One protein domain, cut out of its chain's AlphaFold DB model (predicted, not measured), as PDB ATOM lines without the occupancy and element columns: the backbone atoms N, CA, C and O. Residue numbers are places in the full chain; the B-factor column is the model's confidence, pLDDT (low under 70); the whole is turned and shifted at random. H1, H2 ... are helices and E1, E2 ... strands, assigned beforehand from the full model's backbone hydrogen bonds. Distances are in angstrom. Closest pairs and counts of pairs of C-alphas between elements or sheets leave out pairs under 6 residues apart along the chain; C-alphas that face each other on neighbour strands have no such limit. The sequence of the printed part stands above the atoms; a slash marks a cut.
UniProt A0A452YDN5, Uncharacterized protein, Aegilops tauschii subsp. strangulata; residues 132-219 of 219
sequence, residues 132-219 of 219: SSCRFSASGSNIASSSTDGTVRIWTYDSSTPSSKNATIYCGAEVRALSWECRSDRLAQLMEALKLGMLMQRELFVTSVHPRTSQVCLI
ATOM      1  N   SER A 132     182.484 158.511 129.384       93.25
ATOM      2  CA  SER A 132     182.367 157.103 129.781       93.25
ATOM      3  C   SER A 132     180.938 156.690 130.131       93.25
ATOM      4  O   SER A 132     180.576 155.522 130.005       93.25
ATOM      5  N   SER A 133     180.118 157.633 130.599       91.31
ATOM      6  CA  SER A 133     178.736 157.380 131.000       91.31
ATOM      7  C   SER A 133     177.923 158.670 130.985       91.31
ATOM      8  O   SER A 133     178.449 159.747 131.268       91.31
ATOM      9  N   CYS A 134     176.625 158.562 130.707       92.44
ATOM     10  CA  CYS A 134     175.664 159.639 130.908       92.44
ATOM     11  C   CYS A 134     174.342 159.089 131.461       92.44
ATOM     12  O   CYS A 134     173.955 157.953 131.176       92.44
ATOM     13  N   ARG A 135     173.667 159.869 132.311       91.00
ATOM     14  CA  ARG A 135     172.442 159.463 133.016       91.00
ATOM     15  C   ARG A 135     171.560 160.670 133.331       91.00
ATOM     16  O   ARG A 135     172.060 161.682 133.813       91.00
ATOM     17  N   PHE A 136     170.250 160.529 133.145       88.94
ATOM     18  CA  PHE A 136     169.269 161.485 133.655       88.94
ATOM     19  C   PHE A 136     169.044 161.292 135.159       88.94
ATOM     20  O   PHE A 136     169.023 160.168 135.661       88.94
ATOM     21  N   SER A 137     168.814 162.402 135.851       85.38
ATOM     22  CA  SER A 137     168.233 162.428 137.193       85.38
ATOM     23  C   SER A 137     166.819 161.843 137.214       85.38
ATOM     24  O   SER A 137     166.075 161.947 136.239       85.38
ATOM     25  N   ALA A 138     166.396 161.311 138.362       82.25
ATOM     26  CA  ALA A 138     165.054 160.745 138.533       82.25
ATOM     27  C   ALA A 138     163.903 161.769 138.384       82.25
ATOM     28  O   ALA A 138     162.744 161.368 138.313       82.25
ATOM     29  N   SER A 139     164.188 163.079 138.355       79.88
ATOM     30  CA  SER A 139     163.207 164.134 138.043       79.88
ATOM     31  C   SER A 139     163.271 164.639 136.597       79.88
ATOM     32  O   SER A 139     162.527 165.554 136.256       79.88
ATOM     33  N   GLY A 140     164.187 164.122 135.769       83.56
ATOM     34  CA  GLY A 140     164.423 164.567 134.389       83.56
ATOM     35  C   GLY A 140     165.074 165.952 134.237       83.56
ATOM     36  O   GLY A 140     165.503 166.298 133.145       83.56
ATOM     37  N   SER A 141     165.186 166.735 135.315       83.69
ATOM     38  CA  SER A 141     165.627 168.143 135.293       83.69
ATOM     39  C   SER A 141     167.137 168.317 135.096       83.69
ATOM     40  O   SER A 141     167.594 169.341 134.592       83.69
ATOM     41  N   ASN A 142     167.912 167.321 135.528       87.94
ATOM     42  CA  ASN A 142     169.366 167.289 135.418       87.94
ATOM     43  C   ASN A 142     169.840 166.054 134.645       87.94
ATOM     44  O   ASN A 142     169.241 164.978 134.744       87.94
ATOM     45  N   ILE A 143     170.972 166.203 133.963       91.31
ATOM     46  CA  ILE A 143     171.733 165.146 133.293       91.31
ATOM     47  C   ILE A 143     173.125 165.118 133.925       91.31
ATOM     48  O   ILE A 143     173.715 166.166 134.148       91.31
ATOM     49  N   ALA A 144     173.676 163.940 134.198       91.94
ATOM     50  CA  ALA A 144     175.082 163.782 134.563       91.94
ATOM     51  C   ALA A 144     175.856 163.115 133.426       91.94
ATOM     52  O   ALA A 144     175.349 162.173 132.814       91.94
ATOM     53  N   SER A 145     177.088 163.555 133.192       93.38
ATOM     54  CA  SER A 145     178.068 162.904 132.319       93.38
ATOM     55  C   SER A 145     179.391 162.713 133.056       93.38
ATOM     56  O   SER A 145     179.820 163.591 133.799       93.38
ATOM     57  N   SER A 146     180.042 161.568 132.866       93.19
ATOM     58  CA  SER A 146     181.369 161.268 133.412       93.19
ATOM     59  C   SER A 146     182.377 161.084 132.297       93.19
ATOM     60  O   SER A 146     182.023 160.606 131.219       93.19
ATOM     61  N   SER A 147     183.642 161.398 132.564       94.00
ATOM     62  CA  SER A 147     184.705 161.264 131.572       94.00
ATOM     63  C   SER A 147     185.998 160.689 132.153       94.00
ATOM     64  O   SER A 147     186.272 160.736 133.356       94.00
ATOM     65  N   THR A 148     186.822 160.161 131.250       92.69
ATOM     66  CA  THR A 148     188.234 159.843 131.484       92.69
ATOM     67  C   THR A 148     189.099 161.089 131.723       92.69
ATOM     68  O   THR A 148     190.244 160.950 132.129       92.69
ATOM     69  N   ASP A 149     188.568 162.311 131.567       92.81
ATOM     70  CA  ASP A 149     189.225 163.546 132.036       92.81
ATOM     71  C   ASP A 149     189.254 163.687 133.575       92.81
ATOM     72  O   ASP A 149     189.825 164.638 134.108       92.81
ATOM     73  N   GLY A 150     188.650 162.736 134.296       89.38
ATOM     74  CA  GLY A 150     188.599 162.712 135.754       89.38
ATOM     75  C   GLY A 150     187.538 163.631 136.356       89.38
ATOM     76  O   GLY A 150     187.593 163.923 137.556       89.38
ATOM     77  N   THR A 151     186.577 164.088 135.548       90.75
ATOM     78  CA  THR A 151     185.454 164.921 135.984       90.75
ATOM     79  C   THR A 151     184.094 164.259 135.758       90.75
ATOM     80  O   THR A 151     183.895 163.422 134.869       90.75
ATOM     81  N   VAL A 152     183.129 164.687 136.569       92.19
ATOM     82  CA  VAL A 152     181.696 164.497 136.336       92.19
ATOM     83  C   VAL A 152     181.076 165.873 136.138       92.19
ATOM     84  O   VAL A 152     181.273 166.766 136.961       92.19
ATOM     85  N   ARG A 153     180.326 166.065 135.054       90.81
ATOM     86  CA  ARG A 153     179.562 167.289 134.803       90.81
ATOM     87  C   ARG A 153     178.081 167.030 135.021       90.81
ATOM     88  O   ARG A 153     177.541 166.044 134.525       90.81
ATOM     89  N   ILE A 154     177.431 167.926 135.755       91.88
ATOM     90  CA  ILE A 154     175.975 167.972 135.905       91.88
ATOM     91  C   ILE A 154     175.465 169.103 135.028       91.88
ATOM     92  O   ILE A 154     175.935 170.224 135.175       91.88
ATOM     93  N   TRP A 155     174.504 168.819 134.162       91.44
ATOM     94  CA  TRP A 155     173.850 169.760 133.262       91.44
ATOM     95  C   TRP A 155     172.414 169.958 133.728       91.44
ATOM     96  O   TRP A 155     171.676 168.981 133.869       91.44
ATOM     97  N   THR A 156     172.015 171.203 133.950       88.25
ATOM     98  CA  THR A 156     170.617 171.573 134.171       88.25
ATOM     99  C   THR A 156     170.073 172.143 132.872       88.25
ATOM    100  O   THR A 156     170.628 173.105 132.334       88.25
ATOM    101  N   TYR A 157     168.990 171.539 132.387       81.12
ATOM    102  CA  TYR A 157     168.261 171.991 131.209       81.12
ATOM    103  C   TYR A 157     166.931 172.620 131.640       81.12
ATOM    104  O   TYR A 157     166.202 172.059 132.457       81.12
ATOM    105  N   ASP A 158     166.628 173.791 131.089       78.31
ATOM    106  CA  ASP A 158     165.405 174.548 131.344       78.31
ATOM    107  C   ASP A 158     164.875 175.030 129.992       78.31
ATOM    108  O   ASP A 158     165.524 175.826 129.317       78.31
ATOM    109  N   SER A 159     163.698 174.547 129.592       75.12
ATOM    110  CA  SER A 159     163.091 174.871 128.296       75.12
ATOM    111  C   SER A 159     162.718 176.348 128.134       75.12
ATOM    112  O   SER A 159     162.438 176.785 127.020       75.12
ATOM    113  N   SER A 160     162.719 177.130 129.219       78.56
ATOM    114  CA  SER A 160     162.518 178.579 129.175       78.56
ATOM    115  C   SER A 160     163.799 179.371 128.886       78.56
ATOM    116  O   SER A 160     163.713 180.556 128.555       78.56
ATOM    117  N   THR A 161     164.983 178.746 128.965       74.00
ATOM    118  CA  THR A 161     166.273 179.414 128.736       74.00
ATOM    119  C   THR A 161     167.113 178.688 127.679       74.00
ATOM    120  O   THR A 161     167.427 177.517 127.864       74.00
ATOM    121  N   PRO A 162     167.578 179.364 126.611       67.88
ATOM    122  CA  PRO A 162     168.311 178.722 125.512       67.88
ATOM    123  C   PRO A 162     169.772 178.359 125.843       67.88
ATOM    124  O   PRO A 162     170.542 178.068 124.932       67.88
ATOM    125  N   SER A 163     170.188 178.433 127.110       73.38
ATOM    126  CA  SER A 163     171.539 178.086 127.551       73.38
ATOM    127  C   SER A 163     171.503 177.099 128.709       73.38
ATOM    128  O   SER A 163     171.050 177.422 129.813       73.38
ATOM    129  N   SER A 164     172.040 175.900 128.483       81.06
ATOM    130  CA  SER A 164     172.297 174.975 129.578       81.06
ATOM    131  C   SER A 164     173.300 175.548 130.579       81.06
ATOM    132  O   SER A 164     174.222 176.300 130.251       81.06
ATOM    133  N   LYS A 165     173.114 175.177 131.845       84.56
ATOM    134  CA  LYS A 165     174.064 175.467 132.925       84.56
ATOM    135  C   LYS A 165     174.721 174.168 133.341       84.56
ATOM    136  O   LYS A 165     174.053 173.136 133.369       84.56
ATOM    137  N   ASN A 166     175.998 174.219 133.714       88.38
ATOM    138  CA  ASN A 166     176.661 173.059 134.290       88.38
ATOM    139  C   ASN A 166     177.416 173.347 135.587       88.38
ATOM    140  O   ASN A 166     177.854 174.463 135.856       88.38
ATOM    141  N   ALA A 167     177.555 172.293 136.385       88.56
ATOM    142  CA  ALA A 167     178.489 172.194 137.494       88.56
ATOM    143  C   ALA A 167     179.525 171.115 137.154       88.56
ATOM    144  O   ALA A 167     179.184 170.097 136.549       88.56
ATOM    145  N   THR A 168     180.786 171.331 137.530       89.38
ATOM    146  CA  THR A 168     181.876 170.364 137.312       89.38
ATOM    147  C   THR A 168     182.374 169.851 138.653       89.38
ATOM    148  O   THR A 168     182.722 170.635 139.532       89.38
ATOM    149  N   ILE A 169     182.416 168.532 138.794       88.00
ATOM    150  CA  ILE A 169     182.886 167.817 139.973       88.00
ATOM    151  C   ILE A 169     184.198 167.134 139.593       88.00
ATOM    152  O   ILE A 169     184.243 166.339 138.654       88.00
ATOM    153  N   TYR A 170     185.271 167.450 140.312       87.31
ATOM    154  CA  TYR A 170     186.596 166.882 140.074       87.31
ATOM    155  C   TYR A 170     186.783 165.630 140.932       87.31
ATOM    156  O   TYR A 170     186.799 165.713 142.158       87.31
ATOM    157  N   CYS A 171     186.936 164.471 140.291       81.88
ATOM    158  CA  CYS A 171     187.153 163.189 140.969       81.88
ATOM    159  C   CYS A 171     188.642 162.815 141.072       81.88
ATOM    160  O   CYS A 171     188.992 161.936 141.854       81.88
ATOM    161  N   GLY A 172     189.519 163.463 140.294       78.88
ATOM    162  CA  GLY A 172     190.976 163.263 140.340       78.88
ATOM    163  C   GLY A 172     191.479 161.942 139.740       78.88
ATOM    164  O   GLY A 172     192.681 161.702 139.717       78.88
ATOM    165  N   ALA A 173     190.573 161.101 139.238       80.38
ATOM    166  CA  ALA A 173     190.847 159.849 138.545       80.38
ATOM    167  C   ALA A 173     189.718 159.564 137.544       80.38
ATOM    168  O   ALA A 173     188.602 160.053 137.727       80.38
ATOM    169  N   GLU A 174     189.996 158.764 136.509       84.06
ATOM    170  CA  GLU A 174     189.006 158.380 135.495       84.06
ATOM    171  C   GLU A 174     187.730 157.820 136.134       84.06
ATOM    172  O   GLU A 174     187.773 156.846 136.893       84.06
ATOM    173  N   VAL A 175     186.582 158.395 135.776       83.25
ATOM    174  CA  VAL A 175     185.270 157.877 136.175       83.25
ATOM    175  C   VAL A 175     184.756 156.996 135.046       83.25
ATOM    176  O   VAL A 175     184.669 157.439 133.904       83.25
ATOM    177  N   ARG A 176     184.423 155.739 135.347       83.00
ATOM    178  CA  ARG A 176     184.008 154.725 134.359       83.00
ATOM    179  C   ARG A 176     182.521 154.388 134.441       83.00
ATOM    180  O   ARG A 176     181.970 153.879 133.470       83.00
ATOM    181  N   ALA A 177     181.871 154.671 135.570       81.50
ATOM    182  CA  ALA A 177     180.452 154.407 135.770       81.50
ATOM    183  C   ALA A 177     179.771 155.515 136.585       81.50
ATOM    184  O   ALA A 177     180.299 155.959 137.607       81.50
ATOM    185  N   LEU A 178     178.564 155.896 136.159       84.56
ATOM    186  CA  LEU A 178     177.654 156.768 136.901       84.56
ATOM    187  C   LEU A 178     176.390 156.019 137.315       84.56
ATOM    188  O   LEU A 178     175.764 155.337 136.497       84.56
ATOM    189  N   SER A 179     175.979 156.241 138.562       82.06
ATOM    190  CA  SER A 179     174.650 155.903 139.064       82.06
ATOM    191  C   SER A 179     173.958 157.160 139.580       82.06
ATOM    192  O   SER A 179     174.552 157.922 140.340       82.06
ATOM    193  N   TRP A 180     172.704 157.366 139.183       78.94
ATOM    194  CA  TRP A 180     171.804 158.258 139.911       78.94
ATOM    195  C   TRP A 180     170.988 157.426 140.877       78.94
ATOM    196  O   TRP A 180     170.403 156.412 140.503       78.94
ATOM    197  N   GLU A 181     170.938 157.890 142.108       69.00
ATOM    198  CA  GLU A 181     170.163 157.310 143.176       69.00
ATOM    199  C   GLU A 181     168.706 157.752 143.033       69.00
ATOM    200  O   GLU A 181     168.364 158.940 143.048       69.00
ATOM    201  N   CYS A 182     167.822 156.783 142.826       59.84
ATOM    202  CA  CYS A 182     166.391 157.032 142.785       59.84
ATOM    203  C   CYS A 182     165.837 157.184 144.213       59.84
ATOM    204  O   CYS A 182     166.394 156.702 145.197       59.84
ATOM    205  N   ARG A 183     164.716 157.908 144.342       58.72
ATOM    206  CA  ARG A 183     164.175 158.393 145.630       58.72
ATOM    207  C   ARG A 183     163.882 157.321 146.700       58.72
ATOM    208  O   ARG A 183     163.644 157.719 147.838       58.72
ATOM    209  N   SER A 184     163.881 156.027 146.372       57.59
ATOM    210  CA  SER A 184     163.758 154.926 147.339       57.59
ATOM    211  C   SER A 184     164.925 154.883 148.326       57.59
ATOM    212  O   SER A 184     164.719 154.724 149.529       57.59
ATOM    213  N   ASP A 185     166.141 155.104 147.832       55.62
ATOM    214  CA  ASP A 185     167.375 154.827 148.578       55.62
ATOM    215  C   ASP A 185     167.754 156.018 149.480       55.62
ATOM    216  O   ASP A 185     168.425 155.877 150.504       55.62
ATOM    217  N   ARG A 186     167.147 157.181 149.210       60.38
ATOM    218  CA  ARG A 186     167.209 158.401 150.031       60.38
ATOM    219  C   ARG A 186     166.854 158.185 151.503       60.38
ATOM    220  O   ARG A 186     167.334 158.939 152.345       60.38
ATOM    221  N   LEU A 187     166.011 157.200 151.826       60.22
ATOM    222  CA  LEU A 187     165.719 156.820 153.213       60.22
ATOM    223  C   LEU A 187     166.901 156.093 153.866       60.22
ATOM    224  O   LEU A 187     167.217 156.381 155.020       60.22
ATOM    225  N   ALA A 188     167.578 155.212 153.122       57.41
ATOM    226  CA  ALA A 188     168.770 154.507 153.582       57.41
ATOM    227  C   ALA A 188     169.946 155.473 153.808       57.41
ATOM    228  O   ALA A 188     170.652 155.371 154.812       57.41
ATOM    229  N   GLN A 189     170.087 156.492 152.958       57.22
ATOM    230  CA  GLN A 189     171.057 157.560 153.193       57.22
ATOM    231  C   GLN A 189     170.638 158.566 154.258       57.22
ATOM    232  O   GLN A 189     171.502 159.048 154.979       57.22
ATOM    233  N   LEU A 190     169.350 158.886 154.426       58.62
ATOM    234  CA  LEU A 190     168.920 159.736 155.542       58.62
ATOM    235  C   LEU A 190     169.258 159.089 156.889       58.62
ATOM    236  O   LEU A 190     169.772 159.775 157.770       58.62
ATOM    237  N   MET A 191     169.035 157.779 157.044       59.44
ATOM    238  CA  MET A 191     169.408 157.073 158.275       59.44
ATOM    239  C   MET A 191     170.933 156.967 158.466       59.44
ATOM    240  O   MET A 191     171.400 157.074 159.598       59.44
ATOM    241  N   GLU A 192     171.723 156.823 157.396       59.22
ATOM    242  CA  GLU A 192     173.190 156.779 157.484       59.22
ATOM    243  C   GLU A 192     173.821 158.169 157.713       59.22
ATOM    244  O   GLU A 192     174.675 158.327 158.584       59.22
ATOM    245  N   ALA A 193     173.335 159.210 157.036       55.84
ATOM    246  CA  ALA A 193     173.768 160.595 157.223       55.84
ATOM    247  C   ALA A 193     173.398 161.137 158.614       55.84
ATOM    248  O   ALA A 193     174.210 161.823 159.232       55.84
ATOM    249  N   LEU A 194     172.220 160.781 159.152       58.72
ATOM    250  CA  LEU A 194     171.856 161.075 160.547       58.72
ATOM    251  C   LEU A 194     172.779 160.353 161.538       58.72
ATOM    252  O   LEU A 194     173.180 160.943 162.539       58.72
ATOM    253  N   LYS A 195     173.163 159.105 161.246       61.16
ATOM    254  CA  LYS A 195     174.115 158.322 162.051       61.16
ATOM    255  C   LYS A 195     175.539 158.902 162.024       61.16
ATOM    256  O   LYS A 195     176.284 158.696 162.978       61.16
ATOM    257  N   LEU A 196     175.896 159.640 160.970       60.66
ATOM    258  CA  LEU A 196     177.178 160.341 160.807       60.66
ATOM    259  C   LEU A 196     177.116 161.852 161.121       60.66
ATOM    260  O   LEU A 196     178.137 162.531 161.040       60.66
ATOM    261  N   GLY A 197     175.949 162.391 161.493       46.69
ATOM    262  CA  GLY A 197     175.774 163.804 161.852       46.69
ATOM    263  C   GLY A 197     175.905 164.802 160.690       46.69
ATOM    264  O   GLY A 197     176.195 165.974 160.926       46.69
ATOM    265  N   MET A 198     175.717 164.366 159.440       43.81
ATOM    266  CA  MET A 198     175.897 165.212 158.254       43.81
ATOM    267  C   MET A 198     174.668 166.082 157.944       43.81
ATOM    268  O   MET A 198     173.526 165.617 157.951       43.81
ATOM    269  N   LEU A 199     174.907 167.358 157.620       39.44
ATOM    270  CA  LEU A 199     173.860 168.323 157.279       39.44
ATOM    271  C   LEU A 199     173.471 168.202 155.791       39.44
ATOM    272  O   LEU A 199     174.217 168.626 154.912       39.44
ATOM    273  N   MET A 200     172.284 167.664 155.501       42.78
ATOM    274  CA  MET A 200     171.720 167.611 154.141       42.78
ATOM    275  C   MET A 200     171.319 169.017 153.647       42.78
ATOM    276  O   MET A 200     170.197 169.473 153.883       42.78
ATOM    277  N   GLN A 201     172.224 169.713 152.955       34.41
ATOM    278  CA  GLN A 201     171.905 170.933 152.196       34.41
ATOM    279  C   GLN A 201     171.471 170.605 150.755       34.41
ATOM    280  O   GLN A 201     171.598 169.476 150.293       34.41
ATOM    281  N   ARG A 202     170.847 171.567 150.062       41.31
ATOM    282  CA  ARG A 202     170.066 171.330 148.825       41.31
ATOM    283  C   ARG A 202     170.916 171.301 147.546       41.31
ATOM    284  O   ARG A 202     170.444 171.758 146.509       41.31
ATOM    285  N   GLU A 203     172.137 170.788 147.616       43.25
ATOM    286  CA  GLU A 203     173.059 170.742 146.476       43.25
ATOM    287  C   GLU A 203     173.376 169.297 146.082       43.25
ATOM    288  O   GLU A 203     173.234 168.374 146.884       43.25
ATOM    289  N   LEU A 204     173.726 169.090 144.811       52.78
ATOM    290  CA  LEU A 204     173.989 167.757 144.278       52.78
ATOM    291  C   LEU A 204     175.316 167.234 144.825       52.78
ATOM    292  O   LEU A 204     176.383 167.690 144.414       52.78
ATOM    293  N   PHE A 205     175.248 166.255 145.720       58.34
ATOM    294  CA  PHE A 205     176.436 165.607 146.258       58.34
ATOM    295  C   PHE A 205     176.794 164.351 145.466       58.34
ATOM    296  O   PHE A 205     175.930 163.559 145.085       58.34
ATOM    297  N   VAL A 206     178.098 164.135 145.292       62.69
ATOM    298  CA  VAL A 206     178.626 162.787 145.081       62.69
ATOM    299  C   VAL A 206     178.555 162.059 146.415       62.69
ATOM    300  O   VAL A 206     179.196 162.481 147.376       62.69
ATOM    301  N   THR A 207     177.793 160.970 146.480       59.91
ATOM    302  CA  THR A 207     177.625 160.197 147.721       59.91
ATOM    303  C   THR A 207     178.751 159.193 147.933       59.91
ATOM    304  O   THR A 207     179.100 158.874 149.067       59.91
ATOM    305  N   SER A 208     179.383 158.726 146.852       61.16
ATOM    306  CA  SER A 208     180.616 157.939 146.912       61.16
ATOM    307  C   SER A 208     181.413 158.011 145.607       61.16
ATOM    308  O   SER A 208     180.845 158.087 144.517       61.16
ATOM    309  N   VAL A 209     182.741 157.929 145.732       64.50
ATOM    310  CA  VAL A 209     183.673 157.608 144.642       64.50
ATOM    311  C   VAL A 209     184.360 156.304 145.027       64.50
ATOM    312  O   VAL A 209     185.078 156.262 146.022       64.50
ATOM    313  N   HIS A 210     184.135 155.230 144.274       66.38
ATOM    314  CA  HIS A 210     184.725 153.923 144.561       66.38
ATOM    315  C   HIS A 210     186.090 153.779 143.861       66.38
ATOM    316  O   HIS A 210     186.112 153.560 142.647       66.38
ATOM    317  N   PRO A 211     187.241 153.815 144.570       59.66
ATOM    318  CA  PRO A 211     188.556 153.900 143.917       59.66
ATOM    319  C   PRO A 211     188.941 152.648 143.119       59.66
ATOM    320  O   PRO A 211     189.804 152.701 142.252       59.66
ATOM    321  N   ARG A 212     188.314 151.501 143.422       62.44
ATOM    322  CA  ARG A 212     188.569 150.212 142.757       62.44
ATOM    323  C   ARG A 212     187.701 149.988 141.513       62.44
ATOM    324  O   ARG A 212     188.093 149.212 140.649       62.44
ATOM    325  N   THR A 213     186.529 150.619 141.433       72.50
ATOM    326  CA  THR A 213     185.565 150.429 140.330       72.50
ATOM    327  C   THR A 213     185.374 151.680 139.472       72.50
ATOM    328  O   THR A 213     184.677 151.611 138.463       72.50
ATOM    329  N   SER A 214     185.988 152.812 139.844       79.56
ATOM    330  CA  SER A 214     185.806 154.115 139.186       79.56
ATOM    331  C   SER A 214     184.328 154.518 139.062       79.56
ATOM    332  O   SER A 214     183.912 155.124 138.071       79.56
ATOM    333  N   GLN A 215     183.522 154.139 140.055       80.25
ATOM    334  CA  GLN A 215     182.083 154.386 140.087       80.25
ATOM    335  C   GLN A 215     181.760 155.592 140.968       80.25
ATOM    336  O   GLN A 215     182.236 155.679 142.103       80.25
ATOM    337  N   VAL A 216     180.917 156.483 140.445       81.69
ATOM    338  CA  VAL A 216     180.396 157.668 141.134       81.69
ATOM    339  C   VAL A 216     178.875 157.555 141.279       81.69
ATOM    340  O   VAL A 216     178.189 157.163 140.331       81.69
ATOM    341  N   CYS A 217     178.353 157.892 142.462       81.00
ATOM    342  CA  CYS A 217     176.914 157.923 142.754       81.00
ATOM    343  C   CYS A 217     176.438 159.353 143.089       81.00
ATOM    344  O   CYS A 217     177.187 160.110 143.709       81.00
ATOM    345  N   LEU A 218     175.227 159.719 142.648       78.69
ATOM    346  CA  LEU A 218     174.622 161.068 142.686       78.69
ATOM    347  C   LEU A 218     173.173 161.024 143.223       78.69
ATOM    348  O   LEU A 218     172.498 160.029 142.978       78.69
ATOM    349  N   ILE A 219     172.674 162.100 143.863       70.00
ATOM    350  CA  ILE A 219     171.343 162.196 144.546       70.00
ATOM    351  C   ILE A 219     170.453 163.399 144.168       70.00
ATOM    352  O   ILE A 219     170.953 164.316 143.482       70.00
TER     353      ILE A 219
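Overview. This is residues 132 to 219 of the 219 residues of an uncharacterized protein of Aegilops tauschii subsp. strangulata (UniProt A0A452YDN5). Two small sheets stand face to face as a sandwich, a four-stranded one of E1 to E4 and a three-stranded one of E5, E6 and E7, with one helix, H1, set off to the side and on neither sheet. The free end of that helix and the residues after it, 191 to 197, stick out from the body. The printed part has 88 residues with seven named strands and one named helix, in the order E1 E2 E3 E4 E5 H1 E6 E7, and its class is mixed, helices and strands. The larger sheet runs E1 E2 E3 E4, antiparallel throughout; the smaller runs E5 E7 E6 and is mixed. The whole is compact, with a radius of gyration of the C-alphas of 13.7 A and spans of 42 by 32 by 19 A.

Arrangement. E1, residues 132 to 136, E2, residues 142 to 147, E3, residues 151 to 156, and E4, residues 165 to 170, form a meander, each strand the antiparallel neighbour of the one before, and each successive two are a hairpin. N 135 and O 144 are 2.9 A apart between E1 and E2, N 145 and O 153 2.9 A between E2 and E3, and N 167 and O 154 2.9 A between E3 and E4. From edge to edge the strands' lines turn by 46 degrees. In the other sheet, E5, residues 177 to 180, is parallel to E7, residues 215 to 218, at 19 degrees, with N 218 and O 179 3.0 A apart. E7 and E6, residues 206 to 210, are an antiparallel hairpin, with N 210 and O 215 2.9 A apart. The sheets make a sandwich, two sheets face to face, their best planes 20 degrees apart. The closest C-alphas of E1 and E5 are those of Ser 133 and Ala 177, 5.9 A. E3 and E7 are only just apart, their closest C-alphas 8.4 A. H1, residues 186 to 195, is not on either sheet; every O i to N i+4 pair in it is within hydrogen-bond range.

Along the chain. E1 begins at C-alpha 132, (182.367, 157.103, 129.781), and spans 14.3 A. E2, E3 and E4 span 16.9, 16.4 and 16.8 A. H1 spans 13.9 A and ends at C-alpha 195, (174.115, 158.322, 162.051). E7 ends at C-alpha 218, (174.622, 161.068, 142.686).

Size, cuts and confidence. The two C-alphas farthest apart are those of Pro 162 and Lys 195, 42.2 A. The printed part has no cut, and no link is long. The mean pLDDT of the printed part is 74.2; residue 162 and residues 181 to 212 are under 70.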